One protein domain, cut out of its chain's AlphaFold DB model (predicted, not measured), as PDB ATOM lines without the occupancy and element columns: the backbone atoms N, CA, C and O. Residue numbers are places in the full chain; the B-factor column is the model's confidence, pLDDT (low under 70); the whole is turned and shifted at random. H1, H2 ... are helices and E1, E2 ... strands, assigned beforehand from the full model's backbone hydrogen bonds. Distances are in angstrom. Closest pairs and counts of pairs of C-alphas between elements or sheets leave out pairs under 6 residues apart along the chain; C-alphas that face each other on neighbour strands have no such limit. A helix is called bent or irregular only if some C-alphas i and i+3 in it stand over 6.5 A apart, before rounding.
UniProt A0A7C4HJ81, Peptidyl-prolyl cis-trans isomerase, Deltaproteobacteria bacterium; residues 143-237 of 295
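Overview. This is residues 143 to 237 of the 295 residues of the protein "Peptidyl-prolyl cis-trans isomerase" of Deltaproteobacteria bacterium (UniProt A0A7C4HJ81). A two-stranded hairpin, E1 and E2, sits in the middle between the later part of the long helix H1 on one side and the short helix H3 on the other. The short helix H2 folds back beside the end of H1, the long link of residues 184 to 206 passes the E2 edge of the hairpin on its way to H3, and residues 143 to 151 of H1 stick out from the body. The printed part has 95 residues, with three named helices and two named strands in the order H1 H2 H3 E1 E2; the sheet, in the order E1 - E2, is antiparallel, and the class is mixed, helices and strands. The whole is only just compact, close to loose, with a radius of gyration of the C-alphas of 14.6 A, and it spans 49 by 32 by 19 A.

Arrangement. E1, residues 222 to 228, and E2, residues 231 to 236, form a hairpin and are antiparallel neighbours, at 162 degrees between their directions. Across the pair, N 226 and O 233 are 2.9 A apart and N 228 and O 231 are 2.8 A apart, both within hydrogen-bond range. H3, residues 207 to 214, comes closest to E1 at the C-alphas of Ala 212 and Ala 223, 5.4 A apart. The closest C-alphas of H1, residues 143 to 171, and E1 are those of Ala 163 and Pro 225, 6.1 A apart. H1 and H3 are apart. H2, residues 177 to 183, touches H1, which meets it with residues 166 to 170 alone; the closest C-alphas are those of Leu 166 and Leu 180, 6.0 A apart. H1 and H2 form a helical hairpin, running opposite ways at a tilt of 35.3 degrees, only just steep. In H2 and H3 every O i to N i+4 pair is within hydrogen-bond range; in H1, 23 of 25 are.

Along the chain. H1 begins at C-alpha 143, at (42.507, 27.154, 22.386), and is 40.0 A long from first to last C-alpha. It has a kink of 45 degrees near residue 150 and is only just irregular, with C-alphas 149 and 152 6.9 A apart. H2 is 10.0 A long and H3 10.3 A. E1 and E2 are each 16.3 A long, and E2 ends at C-alpha 236, at (17.973, 28.401, -10.471).

Size, cuts and confidence. The C-alphas of Arg 143 and Lys 193, the two farthest apart, are 49.5 A apart. Without residues 143 to 151, which stand free, the body spans 32 by 31 by 18 A. The printed part has no cut. The link from H2 to H3 is long, with 23 residues; those from H1 to H2 and from E1 to E2 are tight, and that from H3 to E1 is short. The mean pLDDT of the printed part is 86.1, and residues 193 to 199 and residue 201 are under 70.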
ATOM      1  N   ARG A 143      42.341  27.022  23.837       85.00
ATOM      2  CA  ARG A 143      42.507  27.154  22.386       85.00
ATOM      3  C   ARG A 143      41.888  25.986  21.638       85.00
ATOM      4  O   ARG A 143      41.115  26.213  20.720       85.00
ATOM      5  N   GLU A 144      42.215  24.756  22.022       85.12
ATOM      6  CA  GLU A 144      41.709  23.557  21.343       85.12
ATOM      7  C   GLU A 144      40.190  23.432  21.468       85.12
ATOM      8  O   GLU A 144      39.516  23.139  20.484       85.12
ATOM      9  N   ARG A 145      39.639  23.747  22.647       81.44
ATOM     10  CA  ARG A 145      38.190  23.762  22.870       81.44
ATOM     11  C   ARG A 145      37.504  24.824  22.013       81.44
ATOM     12  O   ARG A 145      36.531  24.510  21.346       81.44
ATOM     13  N   ILE A 146      38.046  26.043  21.988       85.88
ATOM     14  CA  ILE A 146      37.545  27.144  21.157       85.88
ATOM     15  C   ILE A 146      37.631  26.777  19.675       85.88
ATOM     16  O   ILE A 146      36.712  27.069  18.924       85.88
ATOM     17  N   ILE A 147      38.724  26.143  19.240       87.69
ATOM     18  CA  ILE A 147      38.875  25.704  17.851       87.69
ATOM     19  C   ILE A 147      37.777  24.708  17.498       87.69
ATOM     20  O   ILE A 147      37.121  24.904  16.482       87.69
ATOM     21  N   GLU A 148      37.557  23.671  18.305       86.62
ATOM     22  CA  GLU A 148      36.511  22.684  18.015       86.62
ATOM     23  C   GLU A 148      35.100  23.285  18.099       86.62
ATOM     24  O   GLU A 148      34.240  22.909  17.306       86.62
ATOM     25  N   GLU A 149      34.881  24.266  18.975       87.81
ATOM     26  CA  GLU A 149      33.613  24.992  19.097       87.81
ATOM     27  C   GLU A 149      33.350  25.938  17.910       87.81
ATOM     28  O   GLU A 149      32.238  25.973  17.396       87.81
ATOM     29  N   LEU A 150      34.370  26.650  17.413       91.44
ATOM     30  CA  LEU A 150      34.251  27.597  16.290       91.44
ATOM     31  C   LEU A 150      34.327  26.940  14.911       91.44
ATOM     32  O   LEU A 150      33.917  27.526  13.910       91.44
ATOM     33  N   LYS A 151      34.897  25.743  14.815       91.88
ATOM     34  CA  LYS A 151      35.030  24.991  13.564       91.88
ATOM     35  C   LYS A 151      33.724  24.873  12.767       91.88
ATOM     36  O   LYS A 151      33.798  25.146  11.568       91.88
ATOM     37  N   PRO A 152      32.560  24.508  13.345       88.56
ATOM     38  CA  PRO A 152      31.304  24.480  12.593       88.56
ATOM     39  C   PRO A 152      30.921  25.856  12.028       88.56
ATOM     40  O   PRO A 152      30.525  25.948  10.865       88.56
ATOM     41  N   ASP A 153      31.109  26.927  12.799       88.12
ATOM     42  CA  ASP A 153      30.781  28.290  12.368       88.12
ATOM     43  C   ASP A 153      31.687  28.753  11.222       88.12
ATOM     44  O   ASP A 153      31.206  29.236  10.194       88.12
ATOM     45  N   LEU A 154      32.997  28.520  11.344       89.56
ATOM     46  CA  LEU A 154      33.976  28.849  10.305       89.56
ATOM     47  C   LEU A 154      33.757  28.031   9.028       89.56
ATOM     48  O   LEU A 154      33.920  28.547   7.922       89.56
ATOM     49  N   GLN A 155      33.377  26.757   9.155       89.31
ATOM     50  CA  GLN A 155      33.019  25.923   8.006       89.31
ATOM     51  C   GLN A 155      31.796  26.475   7.277       89.31
ATOM     52  O   GLN A 155      31.790  26.539   6.047       89.31
ATOM     53  N   ARG A 156      30.777  26.902   8.026       88.75
ATOM     54  CA  ARG A 156      29.562  27.504   7.478       88.75
ATOM     55  C   ARG A 156      29.855  28.834   6.780       88.75
ATOM     56  O   ARG A 156      29.366  29.047   5.673       88.75
ATOM     57  N   GLU A 157      30.657  29.704   7.388       90.25
ATOM     58  CA  GLU A 157      31.066  30.980   6.787       90.25
ATOM     59  C   GLU A 157      31.859  30.758   5.492       90.25
ATOM     60  O   GLU A 157      31.533  31.333   4.452       90.25
ATOM     61  N   ALA A 158      32.841  29.851   5.519       90.81
ATOM     62  CA  ALA A 158      33.622  29.499   4.338       90.81
ATOM     63  C   ALA A 158      32.749  28.905   3.220       90.81
ATOM     64  O   ALA A 158      32.949  29.220   2.045       90.81
ATOM     65  N   ALA A 159      31.766  28.072   3.570       91.00
ATOM     66  CA  ALA A 159      30.840  27.489   2.607       91.00
ATOM     67  C   ALA A 159      29.906  28.546   1.986       91.00
ATOM     68  O   ALA A 159      29.654  28.490   0.781       91.00
ATOM     69  N   LEU A 160      29.447  29.538   2.763       91.38
ATOM     70  CA  LEU A 160      28.659  30.663   2.245       91.38
ATOM     71  C   LEU A 160      29.480  31.501   1.267       91.38
ATOM     72  O   LEU A 160      29.049  31.699   0.133       91.38
ATOM     73  N   ALA A 161      30.692  31.903   1.655       93.06
ATOM     74  CA  ALA A 161      31.577  32.692   0.800       93.06
ATOM     75  C   ALA A 161      31.931  31.962  -0.511       93.06
ATOM     76  O   ALA A 161      31.950  32.561  -1.591       93.06
ATOM     77  N   ALA A 162      32.174  30.648  -0.445       93.06
ATOM     78  CA  ALA A 162      32.407  29.831  -1.631       93.06
ATOM     79  C   ALA A 162      31.170  29.781  -2.542       93.06
ATOM     80  O   ALA A 162      31.291  29.974  -3.754       93.06
ATOM     81  N   ALA A 163      29.980  29.573  -1.971       92.81
ATOM     82  CA  ALA A 163      28.731  29.545  -2.725       92.81
ATOM     83  C   ALA A 163      28.411  30.906  -3.370       92.81
ATOM     84  O   ALA A 163      27.947  30.940  -4.509       92.81
ATOM     85  N   GLU A 164      28.705  32.024  -2.699       94.19
ATOM     86  CA  GLU A 164      28.542  33.377  -3.249       94.19
ATOM     87  C   GLU A 164      29.456  33.609  -4.453       94.19
ATOM     88  O   GLU A 164      29.007  34.089  -5.496       94.19
ATOM     89  N   SER A 165      30.727  33.214  -4.334       94.38
ATOM     90  CA  SER A 165      31.710  33.313  -5.416       94.38
ATOM     91  C   SER A 165      31.293  32.495  -6.644       94.38
ATOM     92  O   SER A 165      31.271  33.005  -7.770       94.38
ATOM     93  N   LEU A 166      30.883  31.239  -6.434       94.25
ATOM     94  CA  LEU A 166      30.414  30.368  -7.512       94.25
ATOM     95  C   LEU A 166      29.125  30.888  -8.151       94.25
ATOM     96  O   LEU A 166      29.004  30.900  -9.375       94.25
ATOM     97  N   LEU A 167      28.182  31.380  -7.345       93.88
ATOM     98  CA  LEU A 167      26.959  31.986  -7.859       93.88
ATOM     99  C   LEU A 167      27.252  33.241  -8.687       93.88
ATOM    100  O   LEU A 167      26.593  33.464  -9.699       93.88
ATOM    101  N   GLY A 168      28.241  34.047  -8.293       94.31
ATOM    102  CA  GLY A 168      28.705  35.189  -9.078       94.31
ATOM    103  C   GLY A 168      29.156  34.778 -10.482       94.31
ATOM    104  O   GLY A 168      28.689  35.347 -11.469       94.31
ATOM    105  N   ARG A 169      29.981  33.727 -10.579       94.88
ATOM    106  CA  ARG A 169      30.436  33.151 -11.860       94.88
ATOM    107  C   ARG A 169      29.279  32.590 -12.688       94.88
ATOM    108  O   ARG A 169      29.226  32.804 -13.898       94.88
ATOM    109  N   ALA A 170      28.321  31.921 -12.046       92.81
ATOM    110  CA  ALA A 170      27.145  31.384 -12.727       92.81
ATOM    111  C   ALA A 170      26.223  32.492 -13.265       92.81
ATOM    112  O   ALA A 170      25.774  32.435 -14.408       92.81
ATOM    113  N   LYS A 171      26.011  33.562 -12.486       92.06
ATOM    114  CA  LYS A 171      25.275  34.763 -12.921       92.06
ATOM    115  C   LYS A 171      25.976  35.493 -14.070       92.06
ATOM    116  O   LYS A 171      25.294  36.072 -14.912       92.06
ATOM    117  N   ALA A 172      27.307  35.449 -14.126       92.81
ATOM    118  CA  ALA A 172      28.102  35.981 -15.234       92.81
ATOM    119  C   ALA A 172      28.095  35.079 -16.487       92.81
ATOM    120  O   ALA A 172      28.600  35.485 -17.532       92.81
ATOM    121  N   GLY A 173      27.513  33.876 -16.406       90.44
ATOM    122  CA  GLY A 173      27.467  32.910 -17.505       90.44
ATOM    123  C   GLY A 173      28.780  32.156 -17.738       90.44
ATOM    124  O   GLY A 173      28.938  31.530 -18.783       90.44
ATOM    125  N   GLU A 174      29.725  32.210 -16.794       92.62
ATOM    126  CA  GLU A 174      31.010  31.502 -16.892       92.62
ATOM    127  C   GLU A 174      30.874  30.001 -16.618       92.62
ATOM    128  O   GLU A 174      31.648  29.200 -17.141       92.62
ATOM    129  N   ILE A 175      29.903  29.628 -15.781       92.75
ATOM    130  CA  ILE A 175      29.601  28.245 -15.406       92.75
ATOM    131  C   ILE A 175      28.089  28.014 -15.400       92.75
ATOM    132  O   ILE A 175      27.313  28.932 -15.137       92.75
ATOM    133  N   ASP A 176      27.668  26.779 -15.666       90.12
ATOM    134  CA  ASP A 176      26.270  26.364 -15.540       90.12
ATOM    135  C   ASP A 176      25.943  25.845 -14.125       90.12
ATOM    136  O   ASP A 176      26.820  25.677 -13.272       90.12
ATOM    137  N   PHE A 177      24.658  25.587 -13.862       89.00
ATOM    138  CA  PHE A 177      24.182  25.124 -12.552       89.00
ATOM    139  C   PHE A 177      24.823  23.794 -12.122       89.00
ATOM    140  O   PHE A 177      25.146  23.594 -10.951       89.00
ATOM    141  N   THR A 178      25.046  22.888 -13.074       89.31
ATOM    142  CA  THR A 178      25.666  21.580 -12.832       89.31
ATOM    143  C   THR A 178      27.145  21.690 -12.466       89.31
ATOM    144  O   THR A 178      27.622  20.985 -11.573       89.31
ATOM    145  N   THR A 179      27.867  22.607 -13.105       90.62
ATOM    146  CA  THR A 179      29.275  22.899 -12.828       90.62
ATOM    147  C   THR A 179      29.411  23.588 -11.475       90.62
ATOM    148  O   THR A 179      30.244  23.168 -10.675       90.62
ATOM    149  N   LEU A 180      28.533  24.553 -11.162       92.25
ATOM    150  CA  LEU A 180      28.456  25.176  -9.835       92.25
ATOM    151  C   LEU A 180      28.278  24.125  -8.739       92.25
ATOM    152  O   LEU A 180      29.038  24.120  -7.772       92.25
ATOM    153  N   ALA A 181      27.310  23.219  -8.895       90.94
ATOM    154  CA  ALA A 181      27.066  22.172  -7.909       90.94
ATOM    155  C   ALA A 181      28.270  21.228  -7.768       90.94
ATOM    156  O   ALA A 181      28.656  20.891  -6.653       90.94
ATOM    157  N   THR A 182      28.917  20.858  -8.876       92.00
ATOM    158  CA  THR A 182      30.101  19.986  -8.852       92.00
ATOM    159  C   THR A 182      31.282  20.645  -8.135       92.00
ATOM    160  O   THR A 182      31.907  20.018  -7.280       92.00
ATOM    161  N   GLU A 183      31.572  21.916  -8.432       91.75
ATOM    162  CA  GLU A 183      32.636  22.681  -7.765       91.75
ATOM    163  C   GLU A 183      32.331  22.910  -6.274       91.75
ATOM    164  O   GLU A 183      33.232  22.829  -5.438       91.75
ATOM    165  N   ALA A 184      31.057  23.115  -5.927       90.00
ATOM    166  CA  ALA A 184      30.588  23.225  -4.546       90.00
ATOM    167  C   ALA A 184      30.513  21.875  -3.807       90.00
ATOM    168  O   ALA A 184      30.228  21.858  -2.610       90.00
ATOM    169  N   LYS A 185      30.743  20.743  -4.496       89.12
ATOM    170  CA  LYS A 185      30.472  19.378  -3.997       89.12
ATOM    171  C   LYS A 185      29.029  19.204  -3.491       89.12
ATOM    172  O   LYS A 185      28.782  18.459  -2.547       89.12
ATOM    173  N   GLY A 186      28.096  19.927  -4.102       86.12
ATOM    174  CA  GLY A 186      26.674  19.916  -3.793       86.12
ATOM    175  C   GLY A 186      25.881  18.929  -4.647       86.12
ATOM    176  O   GLY A 186      26.348  18.426  -5.669       86.12
ATOM    177  N   GLU A 187      24.645  18.674  -4.228       86.88
ATOM    178  CA  GLU A 187      23.682  17.854  -4.963       86.88
ATOM    179  C   GLU A 187      22.779  18.738  -5.830       86.88
ATOM    180  O   GLU A 187      22.269  19.761  -5.372       86.88
ATOM    181  N   VAL A 188      22.535  18.319  -7.073       87.88
ATOM    182  CA  VAL A 188      21.537  18.950  -7.946       87.88
ATOM    183  C   VAL A 188      20.211  18.223  -7.777       87.88
ATOM    184  O   VAL A 188      20.132  17.013  -7.986       87.88
ATOM    185  N   LYS A 189      19.161  18.973  -7.445       86.75
ATOM    186  CA  LYS A 189      17.780  18.490  -7.461       86.75
ATOM    187  C   LYS A 189      16.939  19.404  -8.331       86.75
ATOM    188  O   LYS A 189      17.043  20.625  -8.232       86.75
ATOM    189  N   THR A 190      16.104  18.795  -9.159       84.81
ATOM    190  CA  THR A 190      15.131  19.505  -9.985       84.81
ATOM    191  C   THR A 190      13.757  19.247  -9.405       84.81
ATOM    192  O   THR A 190      13.341  18.097  -9.297       84.81
ATOM    193  N   GLU A 191      13.073  20.319  -9.039       81.19
ATOM    194  CA  GLU A 191      11.720  20.273  -8.503       81.19
ATOM    195  C   GLU A 191      10.764  20.852  -9.545       81.19
ATOM    196  O   GLU A 191      11.039  21.883 -10.165       81.19
ATOM    197  N   GLU A 192       9.646  20.167  -9.768       75.38
ATOM    198  CA  GLU A 192       8.641  20.574 -10.745       75.38
ATOM    199  C   GLU A 192       7.415  21.159 -10.048       75.38
ATOM    200  O   GLU A 192       6.991  20.686  -8.996       75.38
ATOM    201  N   LYS A 193       6.785  22.155 -10.685       69.06
ATOM    202  CA  LYS A 193       5.515  22.750 -10.229       69.06
ATOM    203  C   LYS A 193       5.564  23.257  -8.781       69.06
ATOM    204  O   LYS A 193       4.595  23.087  -8.039       69.06
ATOM    205  N   ILE A 194       6.660  23.916  -8.401       69.50
ATOM    206  CA  ILE A 194       6.742  24.631  -7.126       69.50
ATOM    207  C   ILE A 194       5.637  25.698  -7.120       69.50
ATOM    208  O   ILE A 194       5.676  26.661  -7.884       69.50
ATOM    209  N   ARG A 195       4.615  25.481  -6.294       61.09
ATOM    210  CA  ARG A 195       3.649  26.505  -5.890       61.09
ATOM    211  C   ARG A 195       4.109  27.027  -4.533       61.09
ATOM    212  O   ARG A 195       4.698  26.259  -3.769       61.09
ATOM    213  N   SER A 196       3.861  28.301  -4.241       56.50
ATOM    214  CA  SER A 196       4.055  28.845  -2.893       56.50
ATOM    215  C   SER A 196       3.403  27.877  -1.889       56.50
ATOM    216  O   SER A 196       2.254  27.502  -2.113       56.50
ATOM    217  N   GLU A 197       4.159  27.427  -0.873       54.88
ATOM    218  CA  GLU A 197       3.839  26.385   0.142       54.88
ATOM    219  C   GLU A 197       4.314  24.930  -0.104       54.88
ATOM    220  O   GLU A 197       4.092  24.071   0.753       54.88
ATOM    221  N   VAL A 198       5.013  24.597  -1.199       59.00
ATOM    222  CA  VAL A 198       5.575  23.234  -1.349       59.00
ATOM    223  C   VAL A 198       6.844  23.061  -0.506       59.00
ATOM    224  O   VAL A 198       7.867  23.692  -0.764       59.00
ATOM    225  N   ALA A 199       6.801  22.144   0.464       61.72
ATOM    226  CA  ALA A 199       7.985  21.699   1.193       61.72
ATOM    227  C   ALA A 199       8.961  20.994   0.236       61.72
ATOM    228  O   ALA A 199       8.673  19.913  -0.280       61.72
ATOM    229  N   LEU A 200      10.119  21.611  -0.000       71.56
ATOM    230  CA  LEU A 200      11.160  21.053  -0.859       71.56
ATOM    231  C   LEU A 200      11.846  19.858  -0.184       71.56
ATOM    232  O   LEU A 200      12.183  19.892   1.005       71.56
ATOM    233  N   VAL A 201      12.090  18.785  -0.939       68.69
ATOM    234  CA  VAL A 201      12.587  17.529  -0.363       68.69
ATOM    235  C   VAL A 201      14.046  17.668   0.089       68.69
ATOM    236  O   VAL A 201      14.990  17.685  -0.707       68.69
ATOM    237  N   GLY A 202      14.251  17.667   1.408       71.31
ATOM    238  CA  GLY A 202      15.579  17.735   2.028       71.31
ATOM    239  C   GLY A 202      16.147  19.150   2.149       71.31
ATOM    240  O   GLY A 202      17.365  19.296   2.272       71.31
ATOM    241  N   ILE A 203      15.277  20.164   2.101       80.75
ATOM    242  CA  ILE A 203      15.579  21.560   2.423       80.75
ATOM    243  C   ILE A 203      14.674  21.959   3.590       80.75
ATOM    244  O   ILE A 203      13.460  21.770   3.540       80.75
ATOM    245  N   VAL A 204      15.268  22.503   4.649       82.12
ATOM    246  CA  VAL A 204      14.504  23.069   5.765       82.12
ATOM    247  C   VAL A 204      13.883  24.386   5.297       82.12
ATOM    248  O   VAL A 204      14.611  25.298   4.905       82.12
ATOM    249  N   SER A 205      12.552  24.477   5.321       80.44
ATOM    250  CA  SER A 205      11.840  25.722   5.005       80.44
ATOM    251  C   SER A 205      12.127  26.779   6.075       80.44
ATOM    252  O   SER A 205      12.217  26.479   7.269       80.44
ATOM    253  N   SER A 206      12.340  28.010   5.622       83.31
ATOM    254  CA  SER A 206      12.571  29.188   6.451       83.31
ATOM    255  C   SER A 206      12.148  30.432   5.678       83.31
ATOM    256  O   SER A 206      12.216  30.432   4.449       83.31
ATOM    257  N   ASP A 207      11.831  31.521   6.381       83.88
ATOM    258  CA  ASP A 207      11.476  32.808   5.761       83.88
ATOM    259  C   ASP A 207      12.511  33.263   4.715       83.88
ATOM    260  O   ASP A 207      12.169  33.849   3.689       83.88
ATOM    261  N   THR A 208      13.798  32.975   4.951       85.50
ATOM    262  CA  THR A 208      14.880  33.303   4.012       85.50
ATOM    263  C   THR A 208      14.885  32.430   2.761       85.50
ATOM    264  O   THR A 208      15.216  32.920   1.682       85.50
ATOM    265  N   VAL A 209      14.530  31.150   2.890       87.88
ATOM    266  CA  VAL A 209      14.406  30.229   1.754       87.88
ATOM    267  C   VAL A 209      13.184  30.599   0.921       87.88
ATOM    268  O   VAL A 209      13.299  30.726  -0.297       87.88
ATOM    269  N   ASP A 210      12.055  30.860   1.574       84.75
ATOM    270  CA  ASP A 210      10.804  31.214   0.909       84.75
ATOM    271  C   ASP A 210      10.951  32.542   0.149       84.75
ATOM    272  O   ASP A 210      10.652  32.613  -1.042       84.75
ATOM    273  N   ALA A 211      11.554  33.563   0.772       85.31
ATOM    274  CA  ALA A 211      11.837  34.838   0.108       85.31
ATOM    275  C   ALA A 211      12.794  34.702  -1.092       85.31
ATOM    276  O   ALA A 211      12.663  35.433  -2.076       85.31
ATOM    277  N   ALA A 212      13.766  33.784  -1.026       88.56
ATOM    278  CA  ALA A 212      14.669  33.517  -2.141       88.56
ATOM    279  C   ALA A 212      13.929  32.880  -3.327       88.56
ATOM    280  O   ALA A 212      14.169  33.275  -4.468       88.56
ATOM    281  N   ILE A 213      13.022  31.937  -3.062       85.94
ATOM    282  CA  ILE A 213      12.199  31.280  -4.087       85.94
ATOM    283  C   ILE A 213      11.208  32.276  -4.700       85.94
ATOM    284  O   ILE A 213      11.142  32.389  -5.923       85.94
ATOM    285  N   ASP A 214      10.501  33.050  -3.875       84.38
ATOM    286  CA  ASP A 214       9.515  34.043  -4.321       84.38
ATOM    287  C   ASP A 214      10.142  35.178  -5.155       84.38
ATOM    288  O   ASP A 214       9.473  35.802  -5.981       84.38
ATOM    289  N   GLY A 215      11.436  35.455  -4.961       84.50
ATOM    290  CA  GLY A 215      12.190  36.444  -5.735       84.50
ATOM    291  C   GLY A 215      12.638  35.977  -7.129       84.50
ATOM    292  O   GLY A 215      13.174  36.789  -7.896       84.50
ATOM    293  N   LEU A 216      12.457  34.697  -7.473       87.81
ATOM    294  CA  LEU A 216      12.847  34.152  -8.774       87.81
ATOM    295  C   LEU A 216      11.908  34.631  -9.884       87.81
ATOM    296  O   LEU A 216      10.686  34.630  -9.764       87.81
ATOM    297  N   SER A 217      12.487  34.999 -11.022       85.81
ATOM    298  CA  SER A 217      11.735  35.365 -12.224       85.81
ATOM    299  C   SER A 217      12.538  35.058 -13.482       85.81
ATOM    300  O   SER A 217      13.738  34.808 -13.421       85.81
ATOM    301  N   THR A 218      11.907  35.131 -14.653       84.00
ATOM    302  CA  THR A 218      12.620  35.003 -15.937       84.00
ATOM    303  C   THR A 218      13.681  36.090 -16.139       84.00
ATOM    304  O   THR A 218      14.625  35.888 -16.896       84.00
ATOM    305  N   VAL A 219      13.553  37.228 -15.445       85.06
ATOM    306  CA  VAL A 219      14.533  38.328 -15.448       85.06
ATOM    307  C   VAL A 219      15.650  38.088 -14.428       85.06
ATOM    308  O   VAL A 219      16.803  38.405 -14.698       85.06
ATOM    309  N   ASN A 220      15.323  37.509 -13.270       87.00
ATOM    310  CA  ASN A 220      16.283  37.132 -12.236       87.00
ATOM    311  C   ASN A 220      16.157  35.630 -11.920       87.00
ATOM    312  O   ASN A 220      15.501  35.264 -10.941       87.00
ATOM    313  N   PRO A 221      16.751  34.747 -12.748       89.81
ATOM    314  CA  PRO A 221      16.557  33.307 -12.624       89.81
ATOM    315  C   PRO A 221      17.445  32.675 -11.547       89.81
ATOM    316  O   PRO A 221      17.537  31.455 -11.493       89.81
ATOM    317  N   TRP A 222      18.134  33.459 -10.719       92.19
ATOM    318  CA  TRP A 222      19.078  32.973  -9.713       92.19
ATOM    319  C   TRP A 222      18.733  33.535  -8.334       92.19
ATOM    320  O   TRP A 222      18.588  34.750  -8.184       92.19
ATOM    321  N   ALA A 223      18.702  32.679  -7.314       91.06
ATOM    322  CA  ALA A 223      18.519  33.089  -5.922       91.06
ATOM    323  C   ALA A 223      19.451  32.325  -4.971       91.06
ATOM    324  O   ALA A 223      19.938  31.239  -5.285       91.06
ATOM    325  N   GLY A 224      19.710  32.917  -3.805       89.50
ATOM    326  CA  GLY A 224      20.708  32.436  -2.851       89.50
ATOM    327  C   GLY A 224      22.097  33.068  -3.030       89.50
ATOM    328  O   GLY A 224      22.206  34.096  -3.707       89.50
ATOM    329  N   PRO A 225      23.142  32.474  -2.421       93.12
ATOM    330  CA  PRO A 225      23.065  31.317  -1.523       93.12
ATOM    331  C   PRO A 225      22.307  31.642  -0.230       93.12
ATOM    332  O   PRO A 225      22.532  32.684   0.378       93.12
ATOM    333  N   VAL A 226      21.400  30.758   0.189       91.81
ATOM    334  CA  VAL A 226      20.659  30.903   1.450       91.81
ATOM    335  C   VAL A 226      20.924  29.729   2.390       91.81
ATOM    336  O   VAL A 226      20.986  28.582   1.935       91.81
ATOM    337  N   PRO A 227      21.062  29.978   3.700       89.62
ATOM    338  CA  PRO A 227      21.106  28.912   4.687       89.62
ATOM    339  C   PRO A 227      19.766  28.179   4.814       89.62
ATOM    340  O   PRO A 227      18.725  28.810   4.978       89.62
ATOM    341  N   ALA A 228      19.805  26.850   4.822       87.12
ATOM    342  CA  ALA A 228      18.653  25.983   5.054       87.12
ATOM    343  C   ALA A 228      19.052  24.833   5.993       87.12
ATOM    344  O   ALA A 228      19.421  23.746   5.548       87.12
ATOM    345  N   GLY A 229      19.019  25.090   7.304       84.62
ATOM    346  CA  GLY A 229      19.525  24.155   8.312       84.62
ATOM    347  C   GLY A 229      21.052  24.035   8.267       84.62
ATOM    348  O   GLY A 229      21.760  25.037   8.367       84.62
ATOM    349  N   ASP A 230      21.547  22.810   8.095       84.00
ATOM    350  CA  ASP A 230      22.967  22.458   7.947       84.00
ATOM    351  C   ASP A 230      23.507  22.670   6.519       84.00
ATOM    352  O   ASP A 230      24.687  22.446   6.252       84.00
ATOM    353  N   ARG A 231      22.648  23.102   5.590       87.69
ATOM    354  CA  ARG A 231      22.962  23.243   4.165       87.69
ATOM    355  C   ARG A 231      22.905  24.689   3.708       87.69
ATOM    356  O   ARG A 231      22.246  25.541   4.301       87.69
ATOM    357  N   ILE A 232      23.570  24.937   2.589       91.12
ATOM    358  CA  ILE A 232      23.469  26.177   1.827       91.12
ATOM    359  C   ILE A 232      22.877  25.817   0.475       91.12
ATOM    360  O   ILE A 232      23.344  24.883  -0.179       91.12
ATOM    361  N   VAL A 233      21.841  26.544   0.071       91.50
ATOM    362  CA  VAL A 233      21.083  26.249  -1.143       91.50
ATOM    363  C   VAL A 233      21.160  27.427  -2.101       91.50
ATOM    364  O   VAL A 233      21.036  28.588  -1.707       91.50
ATOM    365  N   VAL A 234      21.361  27.108  -3.375       93.00
ATOM    366  CA  VAL A 234      21.274  28.036  -4.502       93.00
ATOM    367  C   VAL A 234      20.142  27.555  -5.395       93.00
ATOM    368  O   VAL A 234      20.065  26.370  -5.715       93.00
ATOM    369  N   PHE A 235      19.281  28.475  -5.810       91.12
ATOM    370  CA  PHE A 235      18.160  28.176  -6.690       91.12
ATOM    371  C   PHE A 235      18.411  28.733  -8.084       91.12
ATOM    372  O   PHE A 235      18.907  29.853  -8.239       91.12
ATOM    373  N   HIS A 236      18.014  27.958  -9.089       91.25
ATOM    374  CA  HIS A 236      17.973  28.401 -10.471       91.25
ATOM    375  C   HIS A 236      16.611  28.096 -11.093       91.25
ATOM    376  O   HIS A 236      16.136  26.961 -11.054       91.25
ATOM    377  N   LEU A 237      15.975  29.120 -11.659       89.19
ATOM    378  CA  LEU A 237      14.696  29.000 -12.340       89.19
ATOM    379  C   LEU A 237      14.905  28.429 -13.745       89.19
ATOM    380  O   LEU A 237      15.419  29.111 -14.628       89.19
TER     381      LEU A 237